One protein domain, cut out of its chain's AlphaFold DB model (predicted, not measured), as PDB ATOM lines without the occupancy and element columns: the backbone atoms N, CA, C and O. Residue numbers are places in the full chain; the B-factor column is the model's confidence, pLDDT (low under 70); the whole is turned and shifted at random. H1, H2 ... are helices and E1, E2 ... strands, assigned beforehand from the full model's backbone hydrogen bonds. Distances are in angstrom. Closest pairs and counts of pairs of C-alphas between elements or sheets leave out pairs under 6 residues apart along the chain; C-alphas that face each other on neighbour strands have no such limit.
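Overview. This is residues 19 to 103 of the 203 residues of the protein "Murein hydrolase A" of Syntrophaceae bacterium (UniProt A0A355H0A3). Look for two lobes with one helix between them: at one end a three-stranded antiparallel sheet, E1, E2 and E3, and at the other a loose cluster of four short helices, H2 to H5. H1 packs on the sheet and lies between it and the helix cluster, while residues 48 to 54 and 92 to 97 link the two lobes. The printed part has 85 residues, with five named helices and three named strands in the order H1 E1 E2 H2 H3 H4 H5 E3; the sheet's order is E1, E2, E3, and the class is mixed, helices and strands. It is only just compact, close to loose, with a radius of gyration of the C-alphas of 14.2 A, and spans 40 by 32 by 22 A.

Along the chain. Find C-alpha 19 at (146.887, 172.546, 33.401); from there H1 runs through residues 19 to 27, 12.4 A. Next come E1, residues 29 to 33, 13.6 A, and E2, residues 39 to 47, 23.7 A. At C-alpha 55, (147.468, 180.840, 25.775), begins H2, residues 55 to 61, 10.0 A. Read on to H3, residues 67 to 70, 5.1 A, H4, residues 72 to 79, 10.6 A, and H5, residues 84 to 91, 10.5 A. E3, residues 98 to 102, covers 13.4 A and ends at C-alpha 102, (143.720, 179.239, 52.342).

Arrangement. Start at the sheet, where E1 and E2 form a hairpin at 146 degrees, with N 32 and O 40 2.8 A apart, within hydrogen-bond range. E2 and E3 are antiparallel at 139 degrees, with N 45 and O 99 at 2.8 A. H1 is on the sheet at a height of 8.6 A, over E2 and slantwise to it at 58 degrees on the local plane, only just short of across. Its C-alpha 25 comes 5.7 A from that of Ile 98, the closest C-alphas of H1 and E3. H1 and H5 are close but not clearly touching, with the closest C-alphas, Asn 22 and Leu 91, 7.4 A apart. H2 and H3 touch, closest at the C-alphas of Thr 56 and Ala 70, 6.2 A. H3 and H4 touch only at the corner, at Asp 69 and Phe 75, C-alphas 5.0 A apart. Every O i to N i+4 pair is within hydrogen-bond range in H1, H2, H4 and H5; H3 is too short for one.

Size, cuts and confidence. The C-alphas farthest apart, Asp 36 and Asn 63, are 42.1 A from each other. The printed part has no cut, and no link is long. The mean pLDDT of the printed part is 91.0, and no printed residue is under 70.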
ATOM      1  N   VAL A  19     148.040 172.053  34.167       91.00
ATOM      2  CA  VAL A  19     146.887 172.546  33.401       91.00
ATOM      3  C   VAL A  19     145.741 172.894  34.348       91.00
ATOM      4  O   VAL A  19     145.122 173.951  34.198       91.00
ATOM      5  N   GLU A  20     145.497 172.059  35.360       90.81
ATOM      6  CA  GLU A  20     144.522 172.361  36.417       90.81
ATOM      7  C   GLU A  20     144.968 173.541  37.286       90.81
ATOM      8  O   GLU A  20     144.151 174.406  37.607       90.81
ATOM      9  N   LEU A  21     146.266 173.659  37.586       92.75
ATOM     10  CA  LEU A  21     146.802 174.838  38.274       92.75
ATOM     11  C   LEU A  21     146.558 176.125  37.468       92.75
ATOM     12  O   LEU A  21     146.117 177.137  38.012       92.75
ATOM     13  N   ASN A  22     146.783 176.095  36.154       91.19
ATOM     14  CA  ASN A  22     146.499 177.244  35.295       91.19
ATOM     15  C   ASN A  22     144.989 177.544  35.191       91.19
ATOM     16  O   ASN A  22     144.582 178.710  35.115       91.19
ATOM     17  N   SER A  23     144.141 176.512  35.238       89.25
ATOM     18  CA  SER A  23     142.688 176.678  35.364       89.25
ATOM     19  C   SER A  23     142.336 177.424  36.652       89.25
ATOM     20  O   SER A  23     141.630 178.431  36.610       89.25
ATOM     21  N   LEU A  24     142.917 177.012  37.781       91.75
ATOM     22  CA  LEU A  24     142.741 177.661  39.077       91.75
ATOM     23  C   LEU A  24     143.173 179.136  39.050       91.75
ATOM     24  O   LEU A  24     142.464 179.990  39.581       91.75
ATOM     25  N   HIS A  25     144.275 179.470  38.370       91.50
ATOM     26  CA  HIS A  25     144.687 180.864  38.132       91.50
ATOM     27  C   HIS A  25     143.648 181.666  37.339       91.50
ATOM     28  O   HIS A  25     143.455 182.856  37.590       91.50
ATOM     29  N   THR A  26     142.977 181.030  36.384       87.00
ATOM     30  CA  THR A  26     141.944 181.686  35.574       87.00
ATOM     31  C   THR A  26     140.662 181.905  36.381       87.00
ATOM     32  O   THR A  26     140.071 182.978  36.286       87.00
ATOM     33  N   GLN A  27     140.262 180.925  37.199       84.94
ATOM     34  CA  GLN A  27     139.057 180.988  38.037       84.94
ATOM     35  C   GLN A  27     139.238 181.862  39.292       84.94
ATOM     36  O   GLN A  27     138.277 182.420  39.808       84.94
ATOM     37  N   GLY A  28     140.462 181.977  39.812       87.31
ATOM     38  CA  GLY A  28     140.791 182.790  40.988       87.31
ATOM     39  C   GLY A  28     140.407 182.169  42.337       87.31
ATOM     40  O   GLY A  28     140.831 182.665  43.377       87.31
ATOM     41  N   SER A  29     139.660 181.068  42.358       87.94
ATOM     42  CA  SER A  29     139.400 180.274  43.561       87.94
ATOM     43  C   SER A  29     139.133 178.820  43.194       87.94
ATOM     44  O   SER A  29     138.825 178.508  42.043       87.94
ATOM     45  N   GLY A  30     139.266 177.920  44.164       89.69
ATOM     46  CA  GLY A  30     139.010 176.507  43.928       89.69
ATOM     47  C   GLY A  30     139.190 175.648  45.164       89.69
ATOM     48  O   GLY A  30     139.480 176.134  46.259       89.69
ATOM     49  N   LYS A  31     138.992 174.347  44.964       90.69
ATOM     50  CA  LYS A  31     139.132 173.321  45.992       90.69
ATOM     51  C   LYS A  31     140.238 172.353  45.586       90.69
ATOM     52  O   LYS A  31     140.267 171.908  44.440       90.69
ATOM     53  N   ILE A  32     141.129 172.039  46.517       93.06
ATOM     54  CA  ILE A  32     142.240 171.105  46.333       93.06
ATOM     55  C   ILE A  32     141.947 169.879  47.185       93.06
ATOM     56  O   ILE A  32     141.744 170.003  48.391       93.06
ATOM     57  N   ARG A  33     141.897 168.706  46.553       93.00
ATOM     58  CA  ARG A  33     141.748 167.427  47.246       93.00
ATOM     59  C   ARG A  33     143.132 166.864  47.548       93.00
ATOM     60  O   ARG A  33     143.922 166.687  46.624       93.00
ATOM     61  N   LEU A  34     143.395 166.606  48.822       94.44
ATOM     62  CA  LEU A  34     144.614 165.968  49.301       94.44
ATOM     63  C   LEU A  34     144.552 164.447  49.109       94.44
ATOM     64  O   LEU A  34     143.490 163.879  48.848       94.44
ATOM     65  N   GLU A  35     145.699 163.789  49.259       94.06
ATOM     66  CA  GLU A  35     145.830 162.331  49.127       94.06
ATOM     67  C   GLU A  35     145.000 161.560  50.167       94.06
ATOM     68  O   GLU A  35     144.489 160.484  49.871       94.06
ATOM     69  N   ASP A  36     144.802 162.140  51.353       94.75
ATOM     70  CA  ASP A  36     143.963 161.594  52.430       94.75
ATOM     71  C   ASP A  36     142.455 161.871  52.241       94.75
ATOM     72  O   ASP A  36     141.628 161.455  53.052       94.75
ATOM     73  N   GLY A  37     142.084 162.565  51.161       93.50
ATOM     74  CA  GLY A  37     140.709 162.939  50.842       93.50
ATOM     75  C   GLY A  37     140.237 164.253  51.468       93.50
ATOM     76  O   GLY A  37     139.142 164.710  51.119       93.50
ATOM     77  N   ALA A  38     141.033 164.901  52.324       93.19
ATOM     78  CA  ALA A  38     140.708 166.223  52.839       93.19
ATOM     79  C   ALA A  38     140.630 167.248  51.696       93.19
ATOM     80  O   ALA A  38     141.298 167.134  50.664       93.19
ATOM     81  N   VAL A  39     139.784 168.262  51.873       92.38
ATOM     82  CA  VAL A  39     139.555 169.292  50.857       92.38
ATOM     83  C   VAL A  39     139.920 170.653  51.422       92.38
ATOM     84  O   VAL A  39     139.287 171.139  52.356       92.38
ATOM     85  N   LEU A  40     140.918 171.283  50.812       93.31
ATOM     86  CA  LEU A  40     141.326 172.649  51.112       93.31
ATOM     87  C   LEU A  40     140.636 173.609  50.149       93.31
ATOM     88  O   LEU A  40     140.569 173.344  48.947       93.31
ATOM     89  N   THR A  41     140.164 174.747  50.652       91.88
ATOM     90  CA  THR A  41     139.656 175.826  49.798       91.88
ATOM     91  C   THR A  41     140.706 176.922  49.688       91.88
ATOM     92  O   THR A  41     141.268 177.373  50.689       91.88
ATOM     93  N   VAL A  42     140.969 177.357  48.459       92.12
ATOM     94  CA  VAL A  42     141.885 178.456  48.154       92.12
ATOM     95  C   VAL A  42     141.148 179.569  47.425       92.12
ATOM     96  O   VAL A  42     140.272 179.331  46.591       92.12
ATOM     97  N   SER A  43     141.511 180.806  47.740       89.56
ATOM     98  CA  SER A  43     140.937 182.001  47.127       89.56
ATOM     99  C   SER A  43     142.034 182.992  46.756       89.56
ATOM    100  O   SER A  43     143.112 182.996  47.357       89.56
ATOM    101  N   TYR A  44     141.751 183.822  45.755       89.44
ATOM    102  CA  TYR A  44     142.594 184.915  45.304       89.44
ATOM    103  C   TYR A  44     143.056 185.777  46.487       89.44
ATOM    104  O   TYR A  44     142.256 186.218  47.319       89.44
ATOM    105  N   ALA A  45     144.359 186.033  46.541       90.56
ATOM    106  CA  ALA A  45     144.975 186.971  47.470       90.56
ATOM    107  C   ALA A  45     145.510 188.206  46.734       90.56
ATOM    108  O   ALA A  45     145.232 189.329  47.143       90.56
ATOM    109  N   GLN A  46     146.264 188.006  45.647       91.50
ATOM    110  CA  GLN A  46     146.891 189.079  44.867       91.50
ATOM    111  C   GLN A  46     147.266 188.563  43.463       91.50
ATOM    112  O   GLN A  46     147.220 187.364  43.194       91.50
ATOM    113  N   ASN A  47     147.694 189.446  42.562       93.62
ATOM    114  CA  ASN A  47     148.395 189.080  41.332       93.62
ATOM    115  C   ASN A  47     149.636 189.959  41.121       93.62
ATOM    116  O   ASN A  47     149.816 190.968  41.797       93.62
ATOM    117  N   ASN A  48     150.489 189.576  40.174       94.81
ATOM    118  CA  ASN A  48     151.725 190.294  39.841       94.81
ATOM    119  C   ASN A  48     151.534 191.566  38.979       94.81
ATOM    120  O   ASN A  48     152.512 192.095  38.455       94.81
ATOM    121  N   GLY A  49     150.299 192.034  38.780       93.50
ATOM    122  CA  GLY A  49     149.972 193.253  38.031       93.50
ATOM    123  C   GLY A  49     150.027 193.132  36.504       93.50
ATOM    124  O   GLY A  49     149.673 194.085  35.813       93.50
ATOM    125  N   ARG A  50     150.444 191.986  35.950       94.12
ATOM    126  CA  ARG A  50     150.498 191.778  34.494       94.12
ATOM    127  C   ARG A  50     149.093 191.570  33.907       94.12
ATOM    128  O   ARG A  50     148.236 190.971  34.569       94.12
ATOM    129  N   PRO A  51     148.836 192.038  32.671       90.12
ATOM    130  CA  PRO A  51     147.564 191.795  32.001       90.12
ATOM    131  C   PRO A  51     147.383 190.303  31.706       90.12
ATOM    132  O   PRO A  51     148.346 189.566  31.521       90.12
ATOM    133  N   PHE A  52     146.128 189.857  31.666       89.19
ATOM    134  CA  PHE A  52     145.805 188.486  31.281       89.19
ATOM    135  C   PHE A  52     145.993 188.284  29.772       89.19
ATOM    136  O   PHE A  52     145.425 189.041  28.981       89.19
ATOM    137  N   SER A  53     146.693 187.213  29.398       90.75
ATOM    138  CA  SER A  53     146.849 186.766  28.010       90.75
ATOM    139  C   SER A  53     146.411 185.309  27.870       90.75
ATOM    140  O   SER A  53     146.859 184.440  28.612       90.75
ATOM    141  N   SER A  54     145.530 185.014  26.911       89.81
ATOM    142  CA  SER A  54     145.022 183.651  26.706       89.81
ATOM    143  C   SER A  54     145.987 182.815  25.862       89.81
ATOM    144  O   SER A  54     146.117 183.039  24.657       89.81
ATOM    145  N   ALA A  55     146.614 181.804  26.476       91.25
ATOM    146  CA  ALA A  55     147.468 180.840  25.775       91.25
ATOM    147  C   ALA A  55     146.704 180.097  24.664       91.25
ATOM    148  O   ALA A  55     147.211 179.951  23.551       91.25
ATOM    149  N   THR A  56     145.457 179.698  24.927       90.50
ATOM    150  CA  THR A  56     144.584 179.042  23.942       90.50
ATOM    151  C   THR A  56     144.309 179.953  22.743       90.50
ATOM    152  O   THR A  56     144.433 179.520  21.601       90.50
ATOM    153  N   GLN A  57     143.998 181.237  22.971       89.81
ATOM    154  CA  GLN A  57     143.751 182.183  21.876       89.81
ATOM    155  C   GLN A  57     145.015 182.457  21.055       89.81
ATOM    156  O   GLN A  57     144.941 182.543  19.831       89.81
ATOM    157  N   ASN A  58     146.172 182.563  21.709       92.62
ATOM    158  CA  ASN A  58     147.448 182.721  21.019       92.62
ATOM    159  C   ASN A  58     147.737 181.531  20.091       92.62
ATOM    160  O   ASN A  58     148.075 181.719  18.925       92.62
ATOM    161  N   LEU A  59     147.531 180.303  20.572       93.56
ATOM    162  CA  LEU A  59     147.729 179.098  19.765       93.56
ATOM    163  C   LEU A  59     146.741 178.986  18.597       93.56
ATOM    164  O   LEU A  59     147.151 178.557  17.520       93.56
ATOM    165  N   LEU A  60     145.485 179.417  18.773       92.19
ATOM    166  CA  LEU A  60     144.520 179.530  17.671       92.19
ATOM    167  C   LEU A  60     144.993 180.522  16.606       92.19
ATOM    168  O   LEU A  60     144.961 180.209  15.422       92.19
ATOM    169  N   ASN A  61     145.456 181.704  17.019       92.31
ATOM    170  CA  ASN A  61     145.933 182.736  16.093       92.31
ATOM    171  C   ASN A  61     147.168 182.275  15.300       92.31
ATOM    172  O   ASN A  61     147.365 182.691  14.162       92.31
ATOM    173  N   LEU A  62     147.982 181.404  15.900       93.25
ATOM    174  CA  LEU A  62     149.145 180.777  15.274       93.25
ATOM    175  C   LEU A  62     148.802 179.510  14.466       93.25
ATOM    176  O   LEU A  62     149.721 178.850  13.986       93.25
ATOM    177  N   ASN A  63     147.519 179.145  14.337       93.44
ATOM    178  CA  ASN A  63     147.042 177.908  13.700       93.44
ATOM    179  C   ASN A  63     147.705 176.629  14.257       93.44
ATOM    180  O   ASN A  63     147.945 175.673  13.523       93.44
ATOM    181  N   LYS A  64     148.041 176.613  15.556       92.50
ATOM    182  CA  LYS A  64     148.645 175.450  16.236       92.50
ATOM    183  C   LYS A  64     147.619 174.498  16.851       92.50
ATOM    184  O   LYS A  64     147.978 173.371  17.186       92.50
ATOM    185  N   ILE A  65     146.391 174.973  17.046       92.06
ATOM    186  CA  ILE A  65     145.248 174.193  17.528       92.06
ATOM    187  C   ILE A  65     144.015 174.538  16.699       92.06
ATOM    188  O   ILE A  65     143.915 175.655  16.180       92.06
ATOM    189  N   ASP A  66     143.069 173.609  16.621       89.81
ATOM    190  CA  ASP A  66     141.813 173.833  15.916       89.81
ATOM    191  C   ASP A  66     140.785 174.542  16.803       89.81
ATOM    192  O   ASP A  66     140.862 174.564  18.034       89.81
ATOM    193  N   ARG A  67     139.740 175.108  16.186       83.94
ATOM    194  CA  ARG A  67     138.630 175.730  16.935       83.94
ATOM    195  C   ARG A  67     137.918 174.750  17.870       83.94
ATOM    196  O   ARG A  67     137.373 175.188  18.882       83.94
ATOM    197  N   SER A  68     137.906 173.458  17.547       81.12
ATOM    198  CA  SER A  68     137.397 172.394  18.424       81.12
ATOM    199  C   SER A  68     138.201 172.277  19.723       81.12
ATOM    200  O   SER A  68     137.631 172.017  20.787       81.12
ATOM    201  N   ASP A  69     139.498 172.570  19.659       83.12
ATOM    202  CA  ASP A  69     140.426 172.490  20.787       83.12
ATOM    203  C   ASP A  69     140.403 173.752  21.653       83.12
ATOM    204  O   ASP A  69     140.975 173.776  22.737       83.12
ATOM    205  N   ALA A  70     139.706 174.806  21.215       81.12
ATOM    206  CA  ALA A  70     139.575 176.058  21.956       81.12
ATOM    207  C   ALA A  70     138.784 175.919  23.269       81.12
ATOM    208  O   ALA A  70     138.805 176.816  24.114       81.12
ATOM    209  N   SER A  71     138.029 174.828  23.424       81.62
ATOM    210  CA  SER A  71     137.329 174.519  24.669       81.62
ATOM    211  C   SER A  71     138.316 174.085  25.751       81.62
ATOM    212  O   SER A  71     139.361 173.521  25.447       81.62
ATOM    213  N   TYR A  72     137.971 174.273  27.027       82.12
ATOM    214  CA  TYR A  72     138.817 173.808  28.131       82.12
ATOM    215  C   TYR A  72     139.172 172.312  27.999       82.12
ATOM    216  O   TYR A  72     140.334 171.931  28.124       82.12
ATOM    217  N   ARG A  73     138.179 171.466  27.689       83.06
ATOM    218  CA  ARG A  73     138.373 170.017  27.531       83.06
ATOM    219  C   ARG A  73     139.241 169.683  26.319       83.06
ATOM    220  O   ARG A  73     140.127 168.842  26.440       83.06
ATOM    221  N   GLY A  74     139.004 170.342  25.184       87.50
ATOM    222  CA  GLY A  74     139.812 170.173  23.977       87.50
ATOM    223  C   GLY A  74     141.261 170.594  24.207       87.50
ATOM    224  O   GLY A  74     142.177 169.827  23.935       87.50
ATOM    225  N   PHE A  75     141.471 171.751  24.835       88.44
ATOM    226  CA  PHE A  75     142.799 172.260  25.149       88.44
ATOM    227  C   PHE A  75     143.547 171.342  26.121       88.44
ATOM    228  O   PHE A  75     144.706 171.006  25.885       88.44
ATOM    229  N   LYS A  76     142.871 170.859  27.173       89.25
ATOM    230  CA  LYS A  76     143.439 169.874  28.104       89.25
ATOM    231  C   LYS A  76     143.809 168.567  27.391       89.25
ATOM    232  O   LYS A  76     144.890 168.034  27.626       89.25
ATOM    233  N   ALA A  77     142.948 168.068  26.504       89.88
ATOM    234  CA  ALA A  77     143.230 166.869  25.717       89.88
ATOM    235  C   ALA A  77     144.426 167.069  24.770       89.88
ATOM    236  O   ALA A  77     145.293 166.202  24.691       89.88
ATOM    237  N   TRP A  78     144.518 168.228  24.116       91.50
ATOM    238  CA  TRP A  78     145.626 168.578  23.229       91.50
ATOM    239  C   TRP A  78     146.971 168.679  23.971       91.50
ATOM    240  O   TRP A  78     148.009 168.274  23.443       91.50
ATOM    241  N   LEU A  79     146.964 169.155  25.221       92.62
ATOM    242  CA  LEU A  79     148.159 169.210  26.071       92.62
ATOM    243  C   LEU A  79     148.609 167.836  26.594       92.62
ATOM    244  O   LEU A  79     149.774 167.693  26.952       92.62
ATOM    245  N   LYS A  80     147.736 166.818  26.612       90.44
ATOM    246  CA  LYS A  80     148.018 165.501  27.218       90.44
ATOM    247  C   LYS A  80     149.236 164.788  26.618       90.44
ATOM    248  O   LYS A  80     149.899 164.030  27.314       90.44
ATOM    249  N   ASN A  81     149.533 165.033  25.342       88.88
ATOM    250  CA  ASN A  81     150.644 164.393  24.629       88.88
ATOM    251  C   ASN A  81     151.944 165.217  24.659       88.88
ATOM    252  O   ASN A  81     152.861 164.932  23.891       88.88
ATOM    253  N   LYS A  82     152.019 166.265  25.488       93.12
ATOM    254  CA  LYS A  82     153.186 167.148  25.590       93.12
ATOM    255  C   LYS A  82     154.027 166.828  26.811       93.12
ATOM    256  O   LYS A  82     153.507 166.404  27.842       93.12
ATOM    257  N   SER A  83     155.328 167.076  26.706       93.62
ATOM    258  CA  SER A  83     156.207 167.056  27.870       93.62
ATOM    259  C   SER A  83     155.839 168.177  28.845       93.62
ATOM    260  O   SER A  83     155.331 169.229  28.455       93.62
ATOM    261  N   GLU A  84     156.144 167.981  30.127       90.19
ATOM    262  CA  GLU A  84     155.896 168.989  31.163       90.19
ATOM    263  C   GLU A  84     156.560 170.339  30.824       90.19
ATOM    264  O   GLU A  84     155.952 171.398  30.978       90.19
ATOM    265  N   LYS A  85     157.772 170.305  30.255       91.88
ATOM    266  CA  LYS A  85     158.484 171.501  29.786       91.88
ATOM    267  C   LYS A  85     157.694 172.263  28.718       91.88
ATOM    268  O   LYS A  85     157.541 173.477  28.835       91.88
ATOM    269  N   GLU A  86     157.168 171.571  27.709       94.06
ATOM    270  CA  GLU A  86     156.350 172.199  26.662       94.06
ATOM    271  C   GLU A  86     155.061 172.797  27.230       94.06
ATOM    272  O   GLU A  86     154.663 173.892  26.832       94.06
ATOM    273  N   ILE A  87     154.409 172.100  28.169       94.19
ATOM    274  CA  ILE A  87     153.207 172.613  28.837       94.19
ATOM    275  C   ILE A  87     153.537 173.932  29.534       94.19
ATOM    276  O   ILE A  87     152.837 174.922  29.329       94.19
ATOM    277  N   TYR A  88     154.628 173.986  30.299       92.38
ATOM    278  CA  TYR A  88     155.026 175.222  30.959       92.38
ATOM    279  C   TYR A  88     155.383 176.338  29.982       92.38
ATOM    280  O   TYR A  88     154.987 177.475  30.226       92.38
ATOM    281  N   GLU A  89     156.069 176.053  28.877       92.88
ATOM    282  CA  GLU A  89     156.363 177.056  27.843       92.88
ATOM    283  C   GLU A  89     155.078 177.635  27.232       92.88
ATOM    284  O   GLU A  89     154.948 178.851  27.088       92.88
ATOM    285  N   ILE A  90     154.095 176.780  26.939       94.56
ATOM    286  CA  ILE A  90     152.793 177.187  26.399       94.56
ATOM    287  C   ILE A  90     152.021 178.045  27.405       94.56
ATOM    288  O   ILE A  90     151.514 179.112  27.052       94.56
ATOM    289  N   LEU A  91     151.917 177.584  28.653       92.88
ATOM    290  CA  LEU A  91     151.151 178.270  29.696       92.88
ATOM    291  C   LEU A  91     151.824 179.581  30.132       92.88
ATOM    292  O   LEU A  91     151.126 180.545  30.443       92.88
ATOM    293  N   SER A  92     153.157 179.660  30.053       92.25
ATOM    294  CA  SER A  92     153.936 180.873  30.353       92.25
ATOM    295  C   SER A  92     153.684 182.026  29.379       92.25
ATOM    296  O   SER A  92     154.119 183.142  29.649       92.25
ATOM    297  N   HIS A  93     152.952 181.810  28.277       93.62
ATOM    298  CA  HIS A  93     152.455 182.910  27.447       93.62
ATOM    299  C   HIS A  93     151.602 183.905  28.257       93.62
ATOM    300  O   HIS A  93     151.583 185.101  27.966       93.62
ATOM    301  N   ASN A  94     150.901 183.421  29.285       93.44
ATOM    302  CA  ASN A  94     150.230 184.284  30.241       93.44
ATOM    303  C   ASN A  94     151.214 184.736  31.330       93.44
ATOM    304  O   ASN A  94     151.435 184.026  32.309       93.44
ATOM    305  N   GLU A  95     151.762 185.947  31.204       93.81
ATOM    306  CA  GLU A  95     152.656 186.518  32.227       93.81
ATOM    307  C   GLU A  95     151.947 186.802  33.563       93.81
ATOM    308  O   GLU A  95     152.602 187.023  34.588       93.81
ATOM    309  N   ARG A  96     150.608 186.838  33.575       94.06
ATOM    310  CA  ARG A  96     149.822 187.072  34.787       94.06
ATOM    311  C   ARG A  96     149.891 185.874  35.723       94.06
ATOM    312  O   ARG A  96     149.427 184.785  35.396       94.06
ATOM    313  N   TYR A  97     150.364 186.122  36.942       94.56
ATOM    314  CA  TYR A  97     150.457 185.121  38.002       94.56
ATOM    315  C   TYR A  97     149.559 185.491  39.184       94.56
ATOM    316  O   TYR A  97     149.522 186.656  39.591       94.56
ATOM    317  N   ILE A  98     148.835 184.506  39.722       93.88
ATOM    318  CA  ILE A  98     147.908 184.671  40.843       93.88
ATOM    319  C   ILE A  98     148.530 184.084  42.107       93.88
ATOM    320  O   ILE A  98     149.040 182.969  42.096       93.88
ATOM    321  N   PHE A  99     148.454 184.840  43.195       95.50
ATOM    322  CA  PHE A  99     148.787 184.384  44.536       95.50
ATOM    323  C   PHE A  99     147.498 184.073  45.285       95.50
ATOM    324  O   PHE A  99     146.528 184.833  45.210       95.50
ATOM    325  N   PHE A 100     147.503 182.965  46.018       94.38
ATOM    326  CA  PHE A 100     146.345 182.461  46.745       94.38
ATOM    327  C   PHE A 100     146.556 182.549  48.252       94.38
ATOM    328  O   PHE A 100     147.650 182.826  48.739       94.38
ATOM    329  N   ARG A 101     145.481 182.279  48.985       93.19
ATOM    330  CA  ARG A 101     145.474 182.017  50.424       93.19
ATOM    331  C   ARG A 101     144.470 180.912  50.732       93.19
ATOM    332  O   ARG A 101     143.466 180.790  50.024       93.19
ATOM    333  N   PHE A 102     144.721 180.150  51.792       94.12
ATOM    334  CA  PHE A 102     143.720 179.239  52.342       94.12
ATOM    335  C   PHE A 102     142.565 180.021  52.965       94.12
ATOM    336  O   PHE A 102     142.757 181.115  53.506       94.12
ATOM    337  N   VAL A 103     141.363 179.463  52.866       89.88
ATOM    338  CA  VAL A 103     140.160 180.018  53.481       89.88
ATOM    339  C   VAL A 103     139.298 178.900  54.068       89.88
ATOM    340  O   VAL A 103     139.034 177.905  53.400       89.88
TER     341      VAL A 103